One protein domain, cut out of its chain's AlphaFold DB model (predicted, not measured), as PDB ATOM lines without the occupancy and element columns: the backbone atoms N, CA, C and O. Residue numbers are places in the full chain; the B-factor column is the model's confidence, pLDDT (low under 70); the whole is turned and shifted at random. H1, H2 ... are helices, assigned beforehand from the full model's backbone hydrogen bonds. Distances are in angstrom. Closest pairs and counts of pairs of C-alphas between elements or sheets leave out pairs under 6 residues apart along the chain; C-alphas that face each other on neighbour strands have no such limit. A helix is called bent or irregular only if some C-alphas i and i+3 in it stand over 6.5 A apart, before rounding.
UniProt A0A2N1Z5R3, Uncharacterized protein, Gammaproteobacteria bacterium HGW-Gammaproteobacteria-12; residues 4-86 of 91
ATOM      1  N   VAL A   4      20.307  16.435 -79.515       79.69
ATOM      2  CA  VAL A   4      20.351  17.861 -79.887       79.69
ATOM      3  C   VAL A   4      20.560  18.808 -78.693       79.69
ATOM      4  O   VAL A   4      21.261  19.805 -78.824       79.69
ATOM      5  N   ILE A   5      19.965  18.521 -77.528       81.62
ATOM      6  CA  ILE A   5      20.137  19.363 -76.330       81.62
ATOM      7  C   ILE A   5      21.535  19.166 -75.743       81.62
ATOM      8  O   ILE A   5      22.155  20.137 -75.326       81.62
ATOM      9  N   LEU A   6      22.027  17.922 -75.715       83.19
ATOM     10  CA  LEU A   6      23.373  17.629 -75.231       83.19
ATOM     11  C   LEU A   6      24.423  18.285 -76.129       83.19
ATOM     12  O   LEU A   6      25.293  18.973 -75.608       83.19
ATOM     13  N   ASP A   7      24.294  18.125 -77.446       85.56
ATOM     14  CA  ASP A   7      25.195  18.709 -78.441       85.56
ATOM     15  C   ASP A   7      25.245  20.232 -78.277       85.56
ATOM     16  O   ASP A   7      26.312  20.822 -78.129       85.56
ATOM     17  N   HIS A   8      24.074  20.873 -78.192       87.12
ATOM     18  CA  HIS A   8      23.983  22.317 -77.987       87.12
ATOM     19  C   HIS A   8      24.645  22.763 -76.679       87.12
ATOM     20  O   HIS A   8      25.416  23.719 -76.674       87.12
ATOM     21  N   VAL A   9      24.374  22.078 -75.564       87.88
ATOM     22  CA  VAL A   9      24.953  22.421 -74.255       87.88
ATOM     23  C   VAL A   9      26.472  22.234 -74.254       87.88
ATOM     24  O   VAL A   9      27.185  23.105 -73.762       87.88
ATOM     25  N   VAL A  10      26.975  21.133 -74.816       89.38
ATOM     26  CA  VAL A  10      28.414  20.838 -74.898       89.38
ATOM     27  C   VAL A  10      29.142  21.917 -75.692       89.38
ATOM     28  O   VAL A  10      30.118  22.474 -75.190       89.38
ATOM     29  N   GLU A  11      28.637  22.263 -76.875       89.38
ATOM     30  CA  GLU A  11      29.244  23.291 -77.724       89.38
ATOM     31  C   GLU A  11      29.249  24.660 -77.029       89.38
ATOM     32  O   GLU A  11      30.277  25.331 -76.972       89.38
ATOM     33  N   LYS A  12      28.142  25.038 -76.377       90.75
ATOM     34  CA  LYS A  12      28.071  26.302 -75.630       90.75
ATOM     35  C   LYS A  12      29.037  26.367 -74.454       90.75
ATOM     36  O   LYS A  12      29.576  27.431 -74.183       90.75
ATOM     37  N   ILE A  13      29.246  25.264 -73.738       91.19
ATOM     38  CA  ILE A  13      30.201  25.228 -72.623       91.19
ATOM     39  C   ILE A  13      31.635  25.366 -73.144       91.19
ATOM     40  O   ILE A  13      32.442  26.059 -72.526       91.19
ATOM     41  N   ARG A  14      31.950  24.735 -74.282       90.44
ATOM     42  CA  ARG A  14      33.286  24.787 -74.891       90.44
ATOM     43  C   ARG A  14      33.713  26.194 -75.279       90.44
ATOM     44  O   ARG A  14      34.854  26.559 -75.007       90.44
ATOM     45  N   ASP A  15      32.789  26.977 -75.830       91.25
ATOM     46  CA  ASP A  15      33.025  28.367 -76.240       91.25
ATOM     47  C   ASP A  15      33.459  29.284 -75.076       91.25
ATOM     48  O   ASP A  15      33.980  30.378 -75.299       91.25
ATOM     49  N   GLU A  16      33.258  28.859 -73.823       93.50
ATOM     50  CA  GLU A  16      33.521  29.664 -72.624       93.50
ATOM     51  C   GLU A  16      34.811  29.281 -71.875       93.50
ATOM     52  O   GLU A  16      35.152  29.903 -70.853       93.50
ATOM     53  N   PHE A  17      35.546  28.274 -72.360       91.00
ATOM     54  CA  PHE A  17      36.862  27.934 -71.820       91.00
ATOM     55  C   PHE A  17      37.933  28.916 -72.269       91.00
ATOM     56  O   PHE A  17      37.937  29.407 -73.393       91.00
ATOM     57  N   PHE A  18      38.898  29.166 -71.386       88.38
ATOM     58  CA  PHE A  18      40.156  29.765 -71.815       88.38
ATOM     59  C   PHE A  18      40.984  28.742 -72.600       88.38
ATOM     60  O   PHE A  18      40.904  27.546 -72.320       88.38
ATOM     61  N   ASP A  19      41.855  29.196 -73.505       86.38
ATOM     62  CA  ASP A  19      42.713  28.311 -74.317       86.38
ATOM     63  C   ASP A  19      43.493  27.293 -73.464       86.38
ATOM     64  O   ASP A  19      43.637  26.125 -73.824       86.38
ATOM     65  N   SER A  20      43.963  27.716 -72.285       84.69
ATOM     66  CA  SER A  20      44.675  26.851 -71.339       84.69
ATOM     67  C   SER A  20      43.783  25.800 -70.670       84.69
ATOM     68  O   SER A  20      44.262  24.721 -70.330       84.69
ATOM     69  N   GLU A  21      42.504  26.111 -70.455       87.62
ATOM     70  CA  GLU A  21      41.526  25.197 -69.854       87.62
ATOM     71  C   GLU A  21      40.986  24.217 -70.895       87.62
ATOM     72  O   GLU A  21      40.800  23.044 -70.581       87.62
ATOM     73  N   ALA A  22      40.794  24.673 -72.138       85.31
ATOM     74  CA  ALA A  22      40.291  23.859 -73.237       85.31
ATOM     75  C   ALA A  22      41.151  22.603 -73.439       85.31
ATOM     76  O   ALA A  22      40.615  21.504 -73.529       85.31
ATOM     77  N   VAL A  23      42.483  22.742 -73.401       85.81
ATOM     78  CA  VAL A  23      43.419  21.609 -73.513       85.81
ATOM     79  C   VAL A  23      43.312  20.654 -72.321       85.81
ATOM     80  O   VAL A  23      43.343  19.439 -72.497       85.81
ATOM     81  N   GLN A  24      43.179  21.188 -71.105       85.88
ATOM     82  CA  GLN A  24      43.096  20.384 -69.878       85.88
ATOM     83  C   GLN A  24      41.765  19.637 -69.760       85.88
ATOM     84  O   GLN A  24      41.709  18.554 -69.184       85.88
ATOM     85  N   LEU A  25      40.698  20.197 -70.329       87.88
ATOM     86  CA  LEU A  25      39.348  19.649 -70.268       87.88
ATOM     87  C   LEU A  25      38.986  18.774 -71.471       87.88
ATOM     88  O   LEU A  25      37.919  18.168 -71.446       87.88
ATOM     89  N   LEU A  26      39.870  18.606 -72.464       86.25
ATOM     90  CA  LEU A  26      39.690  17.626 -73.549       86.25
ATOM     91  C   LEU A  26      39.244  16.234 -73.049       86.25
ATOM     92  O   LEU A  26      38.283  15.692 -73.599       86.25
ATOM     93  N   PRO A  27      39.828  15.655 -71.974       89.75
ATOM     94  CA  PRO A  27      39.411  14.342 -71.479       89.75
ATOM     95  C   PRO A  27      37.958  14.288 -70.983       89.75
ATOM     96  O   PRO A  27      37.365  13.213 -70.972       89.75
ATOM     97  N   VAL A  28      37.370  15.425 -70.589       90.75
ATOM     98  CA  VAL A  28      35.961  15.493 -70.161       90.75
ATOM     99  C   VAL A  28      35.024  15.165 -71.315       90.75
ATOM    100  O   VAL A  28      33.990  14.522 -71.116       90.75
ATOM    101  N   PHE A  29      35.405  15.589 -72.516       91.38
ATOM    102  CA  PHE A  29      34.621  15.425 -73.726       91.38
ATOM    103  C   PHE A  29      34.973  14.174 -74.528       91.38
ATOM    104  O   PHE A  29      34.202  13.789 -75.395       91.38
ATOM    105  N   TYR A  30      36.075  13.497 -74.200       89.69
ATOM    106  CA  TYR A  30      36.535  12.302 -74.911       89.69
ATOM    107  C   TYR A  30      35.444  11.237 -75.155       89.69
ATOM    108  O   TYR A  30      35.323  10.789 -76.295       89.69
ATOM    109  N   PRO A  31      34.598  10.856 -74.168       89.50
ATOM    110  CA  PRO A  31      33.531   9.882 -74.420       89.50
ATOM    111  C   PRO A  31      32.526  10.368 -75.472       89.50
ATOM    112  O   PRO A  31      32.002   9.580 -76.252       89.50
ATOM    113  N   TYR A  32      32.267  11.673 -75.507       89.06
ATOM    114  CA  TYR A  32      31.351  12.285 -76.457       89.06
ATOM    115  C   TYR A  32      31.975  12.392 -77.860       89.06
ATOM    116  O   TYR A  32      31.356  11.960 -78.829       89.06
ATOM    117  N   ASP A  33      33.211  12.889 -77.962       87.81
ATOM    118  CA  ASP A  33      33.876  13.158 -79.246       87.81
ATOM    119  C   ASP A  33      34.371  11.895 -79.957       87.81
ATOM    120  O   ASP A  33      34.130  11.707 -81.149       87.81
ATOM    121  N   GLU A  34      35.085  11.028 -79.235       88.00
ATOM    122  CA  GLU A  34      35.849   9.926 -79.833       88.00
ATOM    123  C   GLU A  34      35.083   8.600 -79.775       88.00
ATOM    124  O   GLU A  34      35.215   7.755 -80.661       88.00
ATOM    125  N   GLU A  35      34.251   8.413 -78.747       87.12
ATOM    126  CA  GLU A  35      33.457   7.191 -78.573       87.12
ATOM    127  C   GLU A  35      32.003   7.347 -79.051       87.12
ATOM    128  O   GLU A  35      31.257   6.364 -79.078       87.12
ATOM    129  N   GLY A  36      31.587   8.559 -79.442       84.12
ATOM    130  CA  GLY A  36      30.224   8.849 -79.895       84.12
ATOM    131  C   GLY A  36      29.161   8.631 -78.813       84.12
ATOM    132  O   GLY A  36      28.002   8.339 -79.121       84.12
ATOM    133  N   MET A  37      29.552   8.712 -77.538       87.69
ATOM    134  CA  MET A  37      28.653   8.514 -76.410       87.69
ATOM    135  C   MET A  37      27.783   9.747 -76.188       87.69
ATOM    136  O   MET A  37      28.199  10.884 -76.369       87.69
ATOM    137  N   THR A  38      26.574   9.547 -75.676       87.94
ATOM    138  CA  THR A  38      25.660  10.649 -75.348       87.94
ATOM    139  C   THR A  38      25.884  11.165 -73.921       87.94
ATOM    140  O   THR A  38      24.925  11.347 -73.166       87.94
ATOM    141  N   PHE A  39      27.145  11.325 -73.506       86.38
ATOM    142  CA  PHE A  39      27.516  11.909 -72.214       86.38
ATOM    143  C   PHE A  39      28.952  12.449 -72.215       86.38
ATOM    144  O   PHE A  39      29.811  11.968 -72.944       86.38
ATOM    145  N   ILE A  40      29.216  13.393 -71.312       89.31
ATOM    146  CA  ILE A  40      30.561  13.860 -70.945       89.31
ATOM    147  C   ILE A  40      30.894  13.408 -69.521       89.31
ATOM    148  O   ILE A  40      29.993  13.133 -68.723       89.31
ATOM    149  N   SER A  41      32.178  13.331 -69.174       89.50
ATOM    150  CA  SER A  41      32.610  12.806 -67.876       89.50
ATOM    151  C   SER A  41      33.559  13.752 -67.156       89.50
ATOM    152  O   SER A  41      34.717  13.901 -67.519       89.50
ATOM    153  N   LEU A  42      33.102  14.317 -66.038       88.25
ATOM    154  CA  LEU A  42      33.953  15.071 -65.107       88.25
ATOM    155  C   LEU A  42      34.676  14.156 -64.108       88.25
ATOM    156  O   LEU A  42      35.155  14.608 -63.066       88.25
ATOM    157  N   ARG A  43      34.700  12.841 -64.340       85.88
ATOM    158  CA  ARG A  43      35.343  11.899 -63.423       85.88
ATOM    159  C   ARG A  43      36.856  11.958 -63.611       85.88
ATOM    160  O   ARG A  43      37.346  11.799 -64.718       85.88
ATOM    161  N   GLY A  44      37.588  12.141 -62.515       83.25
ATOM    162  CA  GLY A  44      39.051  12.235 -62.546       83.25
ATOM    163  C   GLY A  44      39.594  13.649 -62.753       83.25
ATOM    164  O   GLY A  44      40.800  13.829 -62.634       83.25
ATOM    165  N   THR A  45      38.731  14.649 -62.969       87.69
ATOM    166  CA  THR A  45      39.154  16.054 -62.976       87.69
ATOM    167  C   THR A  45      39.559  16.514 -61.575       87.69
ATOM    168  O   THR A  45      38.937  16.158 -60.560       87.69
ATOM    169  N   SER A  46      40.602  17.334 -61.530       88.75
ATOM    170  CA  SER A  46      41.027  18.101 -60.367       88.75
ATOM    171  C   SER A  46      39.978  19.148 -59.977       88.75
ATOM    172  O   SER A  46      39.081  19.491 -60.746       88.75
ATOM    173  N   ALA A  47      40.097  19.703 -58.768       86.56
ATOM    174  CA  ALA A  47      39.206  20.776 -58.322       86.56
ATOM    175  C   ALA A  47      39.307  22.034 -59.208       86.56
ATOM    176  O   ALA A  47      38.307  22.715 -59.412       86.56
ATOM    177  N   ALA A  48      40.493  22.329 -59.753       87.44
ATOM    178  CA  ALA A  48      40.696  23.468 -60.646       87.44
ATOM    179  C   ALA A  48      39.956  23.274 -61.977       87.44
ATOM    180  O   ALA A  48      39.183  24.139 -62.376       87.44
ATOM    181  N   GLU A  49      40.119  22.109 -62.607       89.19
ATOM    182  CA  GLU A  49      39.420  21.735 -63.844       89.19
ATOM    183  C   GLU A  49      37.902  21.674 -63.637       89.19
ATOM    184  O   GLU A  49      37.134  22.178 -64.453       89.19
ATOM    185  N   PHE A  50      37.451  21.114 -62.509       89.75
ATOM    186  CA  PHE A  50      36.033  21.091 -62.165       89.75
ATOM    187  C   PHE A  50      35.466  22.509 -62.023       89.75
ATOM    188  O   PHE A  50      34.429  22.819 -62.603       89.75
ATOM    189  N   ASN A  51      36.153  23.398 -61.303       88.38
ATOM    190  CA  ASN A  51      35.707  24.781 -61.144       88.38
ATOM    191  C   ASN A  51      35.734  25.559 -62.469       88.38
ATOM    192  O   ASN A  51      34.827  26.354 -62.711       88.38
ATOM    193  N   ALA A  52      36.717  25.307 -63.340       90.38
ATOM    194  CA  ALA A  52      36.757  25.861 -64.693       90.38
ATOM    195  C   ALA A  52      35.537  25.416 -65.514       90.38
ATOM    196  O   ALA A  52      34.860  26.250 -66.115       90.38
ATOM    197  N   PHE A  53      35.187  24.127 -65.454       91.69
ATOM    198  CA  PHE A  53      33.978  23.594 -66.083       91.69
ATOM    199  C   PHE A  53      32.702  24.253 -65.553       91.69
ATOM    200  O   PHE A  53      31.844  24.665 -66.334       91.69
ATOM    201  N   VAL A  54      32.577  24.414 -64.232       90.25
ATOM    202  CA  VAL A  54      31.417  25.089 -63.631       90.25
ATOM    203  C   VAL A  54      31.335  26.555 -64.063       90.25
ATOM    204  O   VAL A  54      30.256  27.018 -64.432       90.25
ATOM    205  N   ARG A  55      32.461  27.280 -64.067       91.19
ATOM    206  CA  ARG A  55      32.539  28.672 -64.539       91.19
ATOM    207  C   ARG A  55      32.063  28.787 -65.986       91.19
ATOM    208  O   ARG A  55      31.197  29.613 -66.268       91.19
ATOM    209  N   ALA A  56      32.608  27.961 -66.878       91.56
ATOM    210  CA  ALA A  56      32.229  27.929 -68.286       91.56
ATOM    211  C   ALA A  56      30.737  27.604 -68.456       91.56
ATOM    212  O   ALA A  56      30.034  28.294 -69.186       91.56
ATOM    213  N   THR A  57      30.220  26.644 -67.684       91.12
ATOM    214  CA  THR A  57      28.792  26.287 -67.677       91.12
ATOM    215  C   THR A  57      27.892  27.452 -67.265       91.12
ATOM    216  O   THR A  57      26.857  27.680 -67.891       91.12
ATOM    217  N   CYS A  58      28.273  28.222 -66.242       88.75
ATOM    218  CA  CYS A  58      27.527  29.415 -65.840       88.75
ATOM    219  C   CYS A  58      27.481  30.470 -66.947       88.75
ATOM    220  O   CYS A  58      26.405  30.976 -67.256       88.75
ATOM    221  N   LEU A  59      28.635  30.784 -67.542       90.19
ATOM    222  CA  LEU A  59      28.729  31.789 -68.602       90.19
ATOM    223  C   LEU A  59      27.948  31.372 -69.847       90.19
ATOM    224  O   LEU A  59      27.220  32.187 -70.414       90.19
ATOM    225  N   ALA A  60      28.058  30.098 -70.223       90.56
ATOM    226  CA  ALA A  60      27.348  29.514 -71.348       90.56
ATOM    227  C   ALA A  60      25.839  29.653 -71.151       90.56
ATOM    228  O   ALA A  60      25.158  30.203 -72.012       90.56
ATOM    229  N   LYS A  61      25.332  29.255 -69.978       88.44
ATOM    230  CA  LYS A  61      23.923  29.419 -69.609       88.44
ATOM    231  C   LYS A  61      23.479  30.879 -69.699       88.44
ATOM    232  O   LYS A  61      22.457  31.161 -70.316       88.44
ATOM    233  N   ASP A  62      24.208  31.804 -69.079       86.75
ATOM    234  CA  ASP A  62      23.791  33.209 -69.019       86.75
ATOM    235  C   ASP A  62      23.730  33.838 -70.425       86.75
ATOM    236  O   ASP A  62      22.782  34.560 -70.743       86.75
ATOM    237  N   LYS A  63      24.683  33.500 -71.304       88.25
ATOM    238  CA  LYS A  63      24.683  33.921 -72.716       88.25
ATOM    239  C   LYS A  63      23.578  33.260 -73.540       88.25
ATOM    240  O   LYS A  63      22.960  33.919 -74.378       88.25
ATOM    241  N   ASP A  64      23.326  31.975 -73.316       86.44
ATOM    242  CA  ASP A  64      22.307  31.202 -74.027       86.44
ATOM    243  C   ASP A  64      20.892  31.699 -73.674       86.44
ATOM    244  O   ASP A  64      20.078  31.954 -74.566       86.44
ATOM    245  N   LEU A  65      20.634  31.975 -72.390       81.94
ATOM    246  CA  LEU A  65      19.383  32.575 -71.911       81.94
ATOM    247  C   LEU A  65      19.174  34.000 -72.439       81.94
ATOM    248  O   LEU A  65      18.052  34.364 -72.788       81.94
ATOM    249  N   ALA A  66      20.239  34.800 -72.544       81.69
ATOM    250  CA  ALA A  66      20.163  36.141 -73.123       81.69
ATOM    251  C   ALA A  66      19.854  36.131 -74.634       81.69
ATOM    252  O   ALA A  66      19.373  37.130 -75.170       81.69
ATOM    253  N   SER A  67      20.110  35.012 -75.320       77.12
ATOM    254  CA  SER A  67      20.017  34.896 -76.780       77.12
ATOM    255  C   SER A  67      18.703  34.282 -77.288       77.12
ATOM    256  O   SER A  67      18.605  34.006 -78.482       77.12
ATOM    257  N   ASN A  68      17.687  34.068 -76.432       66.25
ATOM    258  CA  ASN A  68      16.448  33.339 -76.782       66.25
ATOM    259  C   ASN A  68      16.736  31.963 -77.421       66.25
ATOM    260  O   ASN A  68      16.190  31.605 -78.466       66.25
ATOM    261  N   SER A  69      17.653  31.213 -76.810       66.25
ATOM    262  CA  SER A  69      18.164  29.965 -77.369       66.25
ATOM    263  C   SER A  69      17.187  28.784 -77.280       66.25
ATOM    264  O   SER A  69      16.139  28.841 -76.639       66.25
ATOM    265  N   THR A  70      17.548  27.698 -77.965       63.38
ATOM    266  CA  THR A  70      16.730  26.488 -78.152       63.38
ATOM    267  C   THR A  70      16.820  25.489 -76.999       63.38
ATOM    268  O   THR A  70      15.958  24.612 -76.889       63.38
ATOM    269  N   ALA A  71      17.831  25.596 -76.130       65.94
ATOM    270  CA  ALA A  71      17.949  24.724 -74.970       65.94
ATOM    271  C   ALA A  71      16.885  25.073 -73.910       65.94
ATOM    272  O   ALA A  71      16.703  26.247 -73.577       65.94
ATOM    273  N   PRO A  72      16.191  24.075 -73.332       73.62
ATOM    274  CA  PRO A  72      15.261  24.324 -72.239       73.62
ATOM    275  C   PRO A  72      15.996  24.922 -71.037       73.62
ATOM    276  O   PRO A  72      17.020  24.394 -70.607       73.62
ATOM    277  N   VAL A  73      15.429  25.971 -70.434       75.31
ATOM    278  CA  VAL A  73      15.941  26.576 -69.186       75.31
ATOM    279  C   VAL A  73      16.133  25.520 -68.087       75.31
ATOM    280  O   VAL A  73      17.091  25.579 -67.318       75.31
ATOM    281  N   GLU A  74      15.252  24.519 -68.056       79.69
ATOM    282  CA  GLU A  74      15.292  23.389 -67.123       79.69
ATOM    283  C   GLU A  74      16.560  22.536 -67.279       79.69
ATOM    284  O   GLU A  74      17.148  22.137 -66.279       79.69
ATOM    285  N   ALA A  75      17.055  22.333 -68.506       81.44
ATOM    286  CA  ALA A  75      18.265  21.544 -68.746       81.44
ATOM    287  C   ALA A  75      19.508  22.209 -68.134       81.44
ATOM    288  O   ALA A  75      20.355  21.543 -67.535       81.44
ATOM    289  N   TRP A  76      19.594  23.539 -68.230       84.38
ATOM    290  CA  TRP A  76      20.660  24.309 -67.597       84.38
ATOM    291  C   TRP A  76      20.550  24.317 -66.067       84.38
ATOM    292  O   TRP A  76      21.571  24.267 -65.377       84.38
ATOM    293  N   ALA A  77      19.327  24.381 -65.532       82.56
ATOM    294  CA  ALA A  77      19.082  24.339 -64.092       82.56
ATOM    295  C   ALA A  77      19.486  22.983 -63.489       82.56
ATOM    296  O   ALA A  77      20.253  22.955 -62.525       82.56
ATOM    297  N   ASP A  78      19.056  21.879 -64.106       84.88
ATOM    298  CA  ASP A  78      19.383  20.514 -63.677       84.88
ATOM    299  C   ASP A  78      20.895  20.251 -63.711       84.88
ATOM    300  O   ASP A  78      21.468  19.682 -62.770       84.88
ATOM    301  N   LEU A  79      21.572  20.709 -64.772       85.69
ATOM    302  CA  LEU A  79      23.026  20.617 -64.895       85.69
ATOM    303  C   LEU A  79      23.723  21.379 -63.764       85.69
ATOM    304  O   LEU A  79      24.596  20.830 -63.089       85.69
ATOM    305  N   TYR A  80      23.322  22.626 -63.516       82.88
ATOM    306  CA  TYR A  80      23.945  23.451 -62.485       82.88
ATOM    307  C   TYR A  80      23.705  22.906 -61.074       82.88
ATOM    308  O   TYR A  80      24.629  22.865 -60.259       82.88
ATOM    309  N   GLU A  81      22.493  22.433 -60.775       84.50
ATOM    310  CA  GLU A  81      22.212  21.776 -59.500       84.50
ATOM    311  C   GLU A  81      23.082  20.537 -59.285       84.50
ATOM    312  O   GLU A  81      23.560  20.303 -58.172       84.50
ATOM    313  N   THR A  82      23.288  19.745 -60.337       85.50
ATOM    314  CA  THR A  82      24.123  18.541 -60.281       85.50
ATOM    315  C   THR A  82      25.579  18.904 -60.007       85.50
ATOM    316  O   THR A  82      26.199  18.321 -59.118       85.50
ATOM    317  N   LEU A  83      26.107  19.916 -60.699       86.81
ATOM    318  CA  LEU A  83      27.465  20.418 -60.483       86.81
ATOM    319  C   LEU A  83      27.657  20.970 -59.065       86.81
ATOM    320  O   LEU A  83      28.676  20.706 -58.429       86.81
ATOM    321  N   ARG A  84      26.659  21.682 -58.533       82.06
ATOM    322  CA  ARG A  84      26.707  22.264 -57.186       82.06
ATOM    323  C   ARG A  84      26.734  21.212 -56.073       82.06
ATOM    324  O   ARG A  84      27.248  21.482 -54.991       82.06
ATOM    325  N   LYS A  85      26.157  20.032 -56.316       82.06
ATOM    326  CA  LYS A  85      26.119  18.914 -55.359       82.06
ATOM    327  C   LYS A  85      27.441  18.127 -55.314       82.06
ATOM    328  O   LYS A  85      27.611  17.309 -54.411       82.06
ATOM    329  N   ASP A  86      28.376  18.357 -56.243       82.12
ATOM    330  CA  ASP A  86      29.685  17.691 -56.250       82.12
ATOM    331  C   ASP A  86      30.601  18.257 -55.148       82.12
ATOM    332  O   ASP A  86      30.764  19.465 -55.004       82.12
TER     333      ASP A  86
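What this domain is: This is residues 4 to 86 of the 91 residues of an uncharacterized protein of Gammaproteobacteria bacterium HGW-Gammaproteobacteria-12 (UniProt A0A2N1Z5R3). The long helix H3 is a spine; H4 folds back along it as a helical hairpin, while H1 and H2, running opposite ways, stand off it at large angles, H1 steeply tilted and meeting H3 near Ile 13, H2 about perpendicular and meeting H3 with residues 21 to 25 alone. The 83 printed residues, all helix in class, hold four named helices, H1 to H4 in chain order; the whole is compact, radius of gyration of the C-alphas 12.2 A, spans 32 by 26 by 26 A.

How they stand to each other: Start at the hub, H3, residues 47 to 66. H4, residues 73 to 84, touches it at a shallow tilt of 17 degrees; closest C-alphas, Lys 61 and Trp 76, 6.4 A. H1, residues 4 to 14, touches H3 at a steep tilt of 63 degrees; closest C-alphas, Ile 13 and Thr 57, 5.3 A. H2, residues 19 to 33, touches H3 with residues 21 to 25 alone, about perpendicular at 83 degrees; closest C-alphas, Leu 25 and Glu 49, 6.8 A. H2 and H4 are apart. Every O i to N i+4 pair is within hydrogen-bond range in H1, H3 and H4; irregular H2, its C-alphas 28 and 31 being 7.5 A apart, has 4 of 11, and 7 of 12 O i to N i+3 pairs.

Where its parts are: Find C-alpha 47 at (39.206, 20.776, -58.322); H3 runs 28.6 A to C-alpha 66. H1 begins at (20.351, 17.861, -79.887) and spans 15.5 A, H2 18.2 A, H4 16.7 A.

The domain as a whole: The farthest C-alphas, Gly 44 and Asn 68, are 34.0 A apart. The printed part has no cut; H2 to H3 is a long link, residues 34 to 46. Residues 68 to 71 have pLDDT under 70.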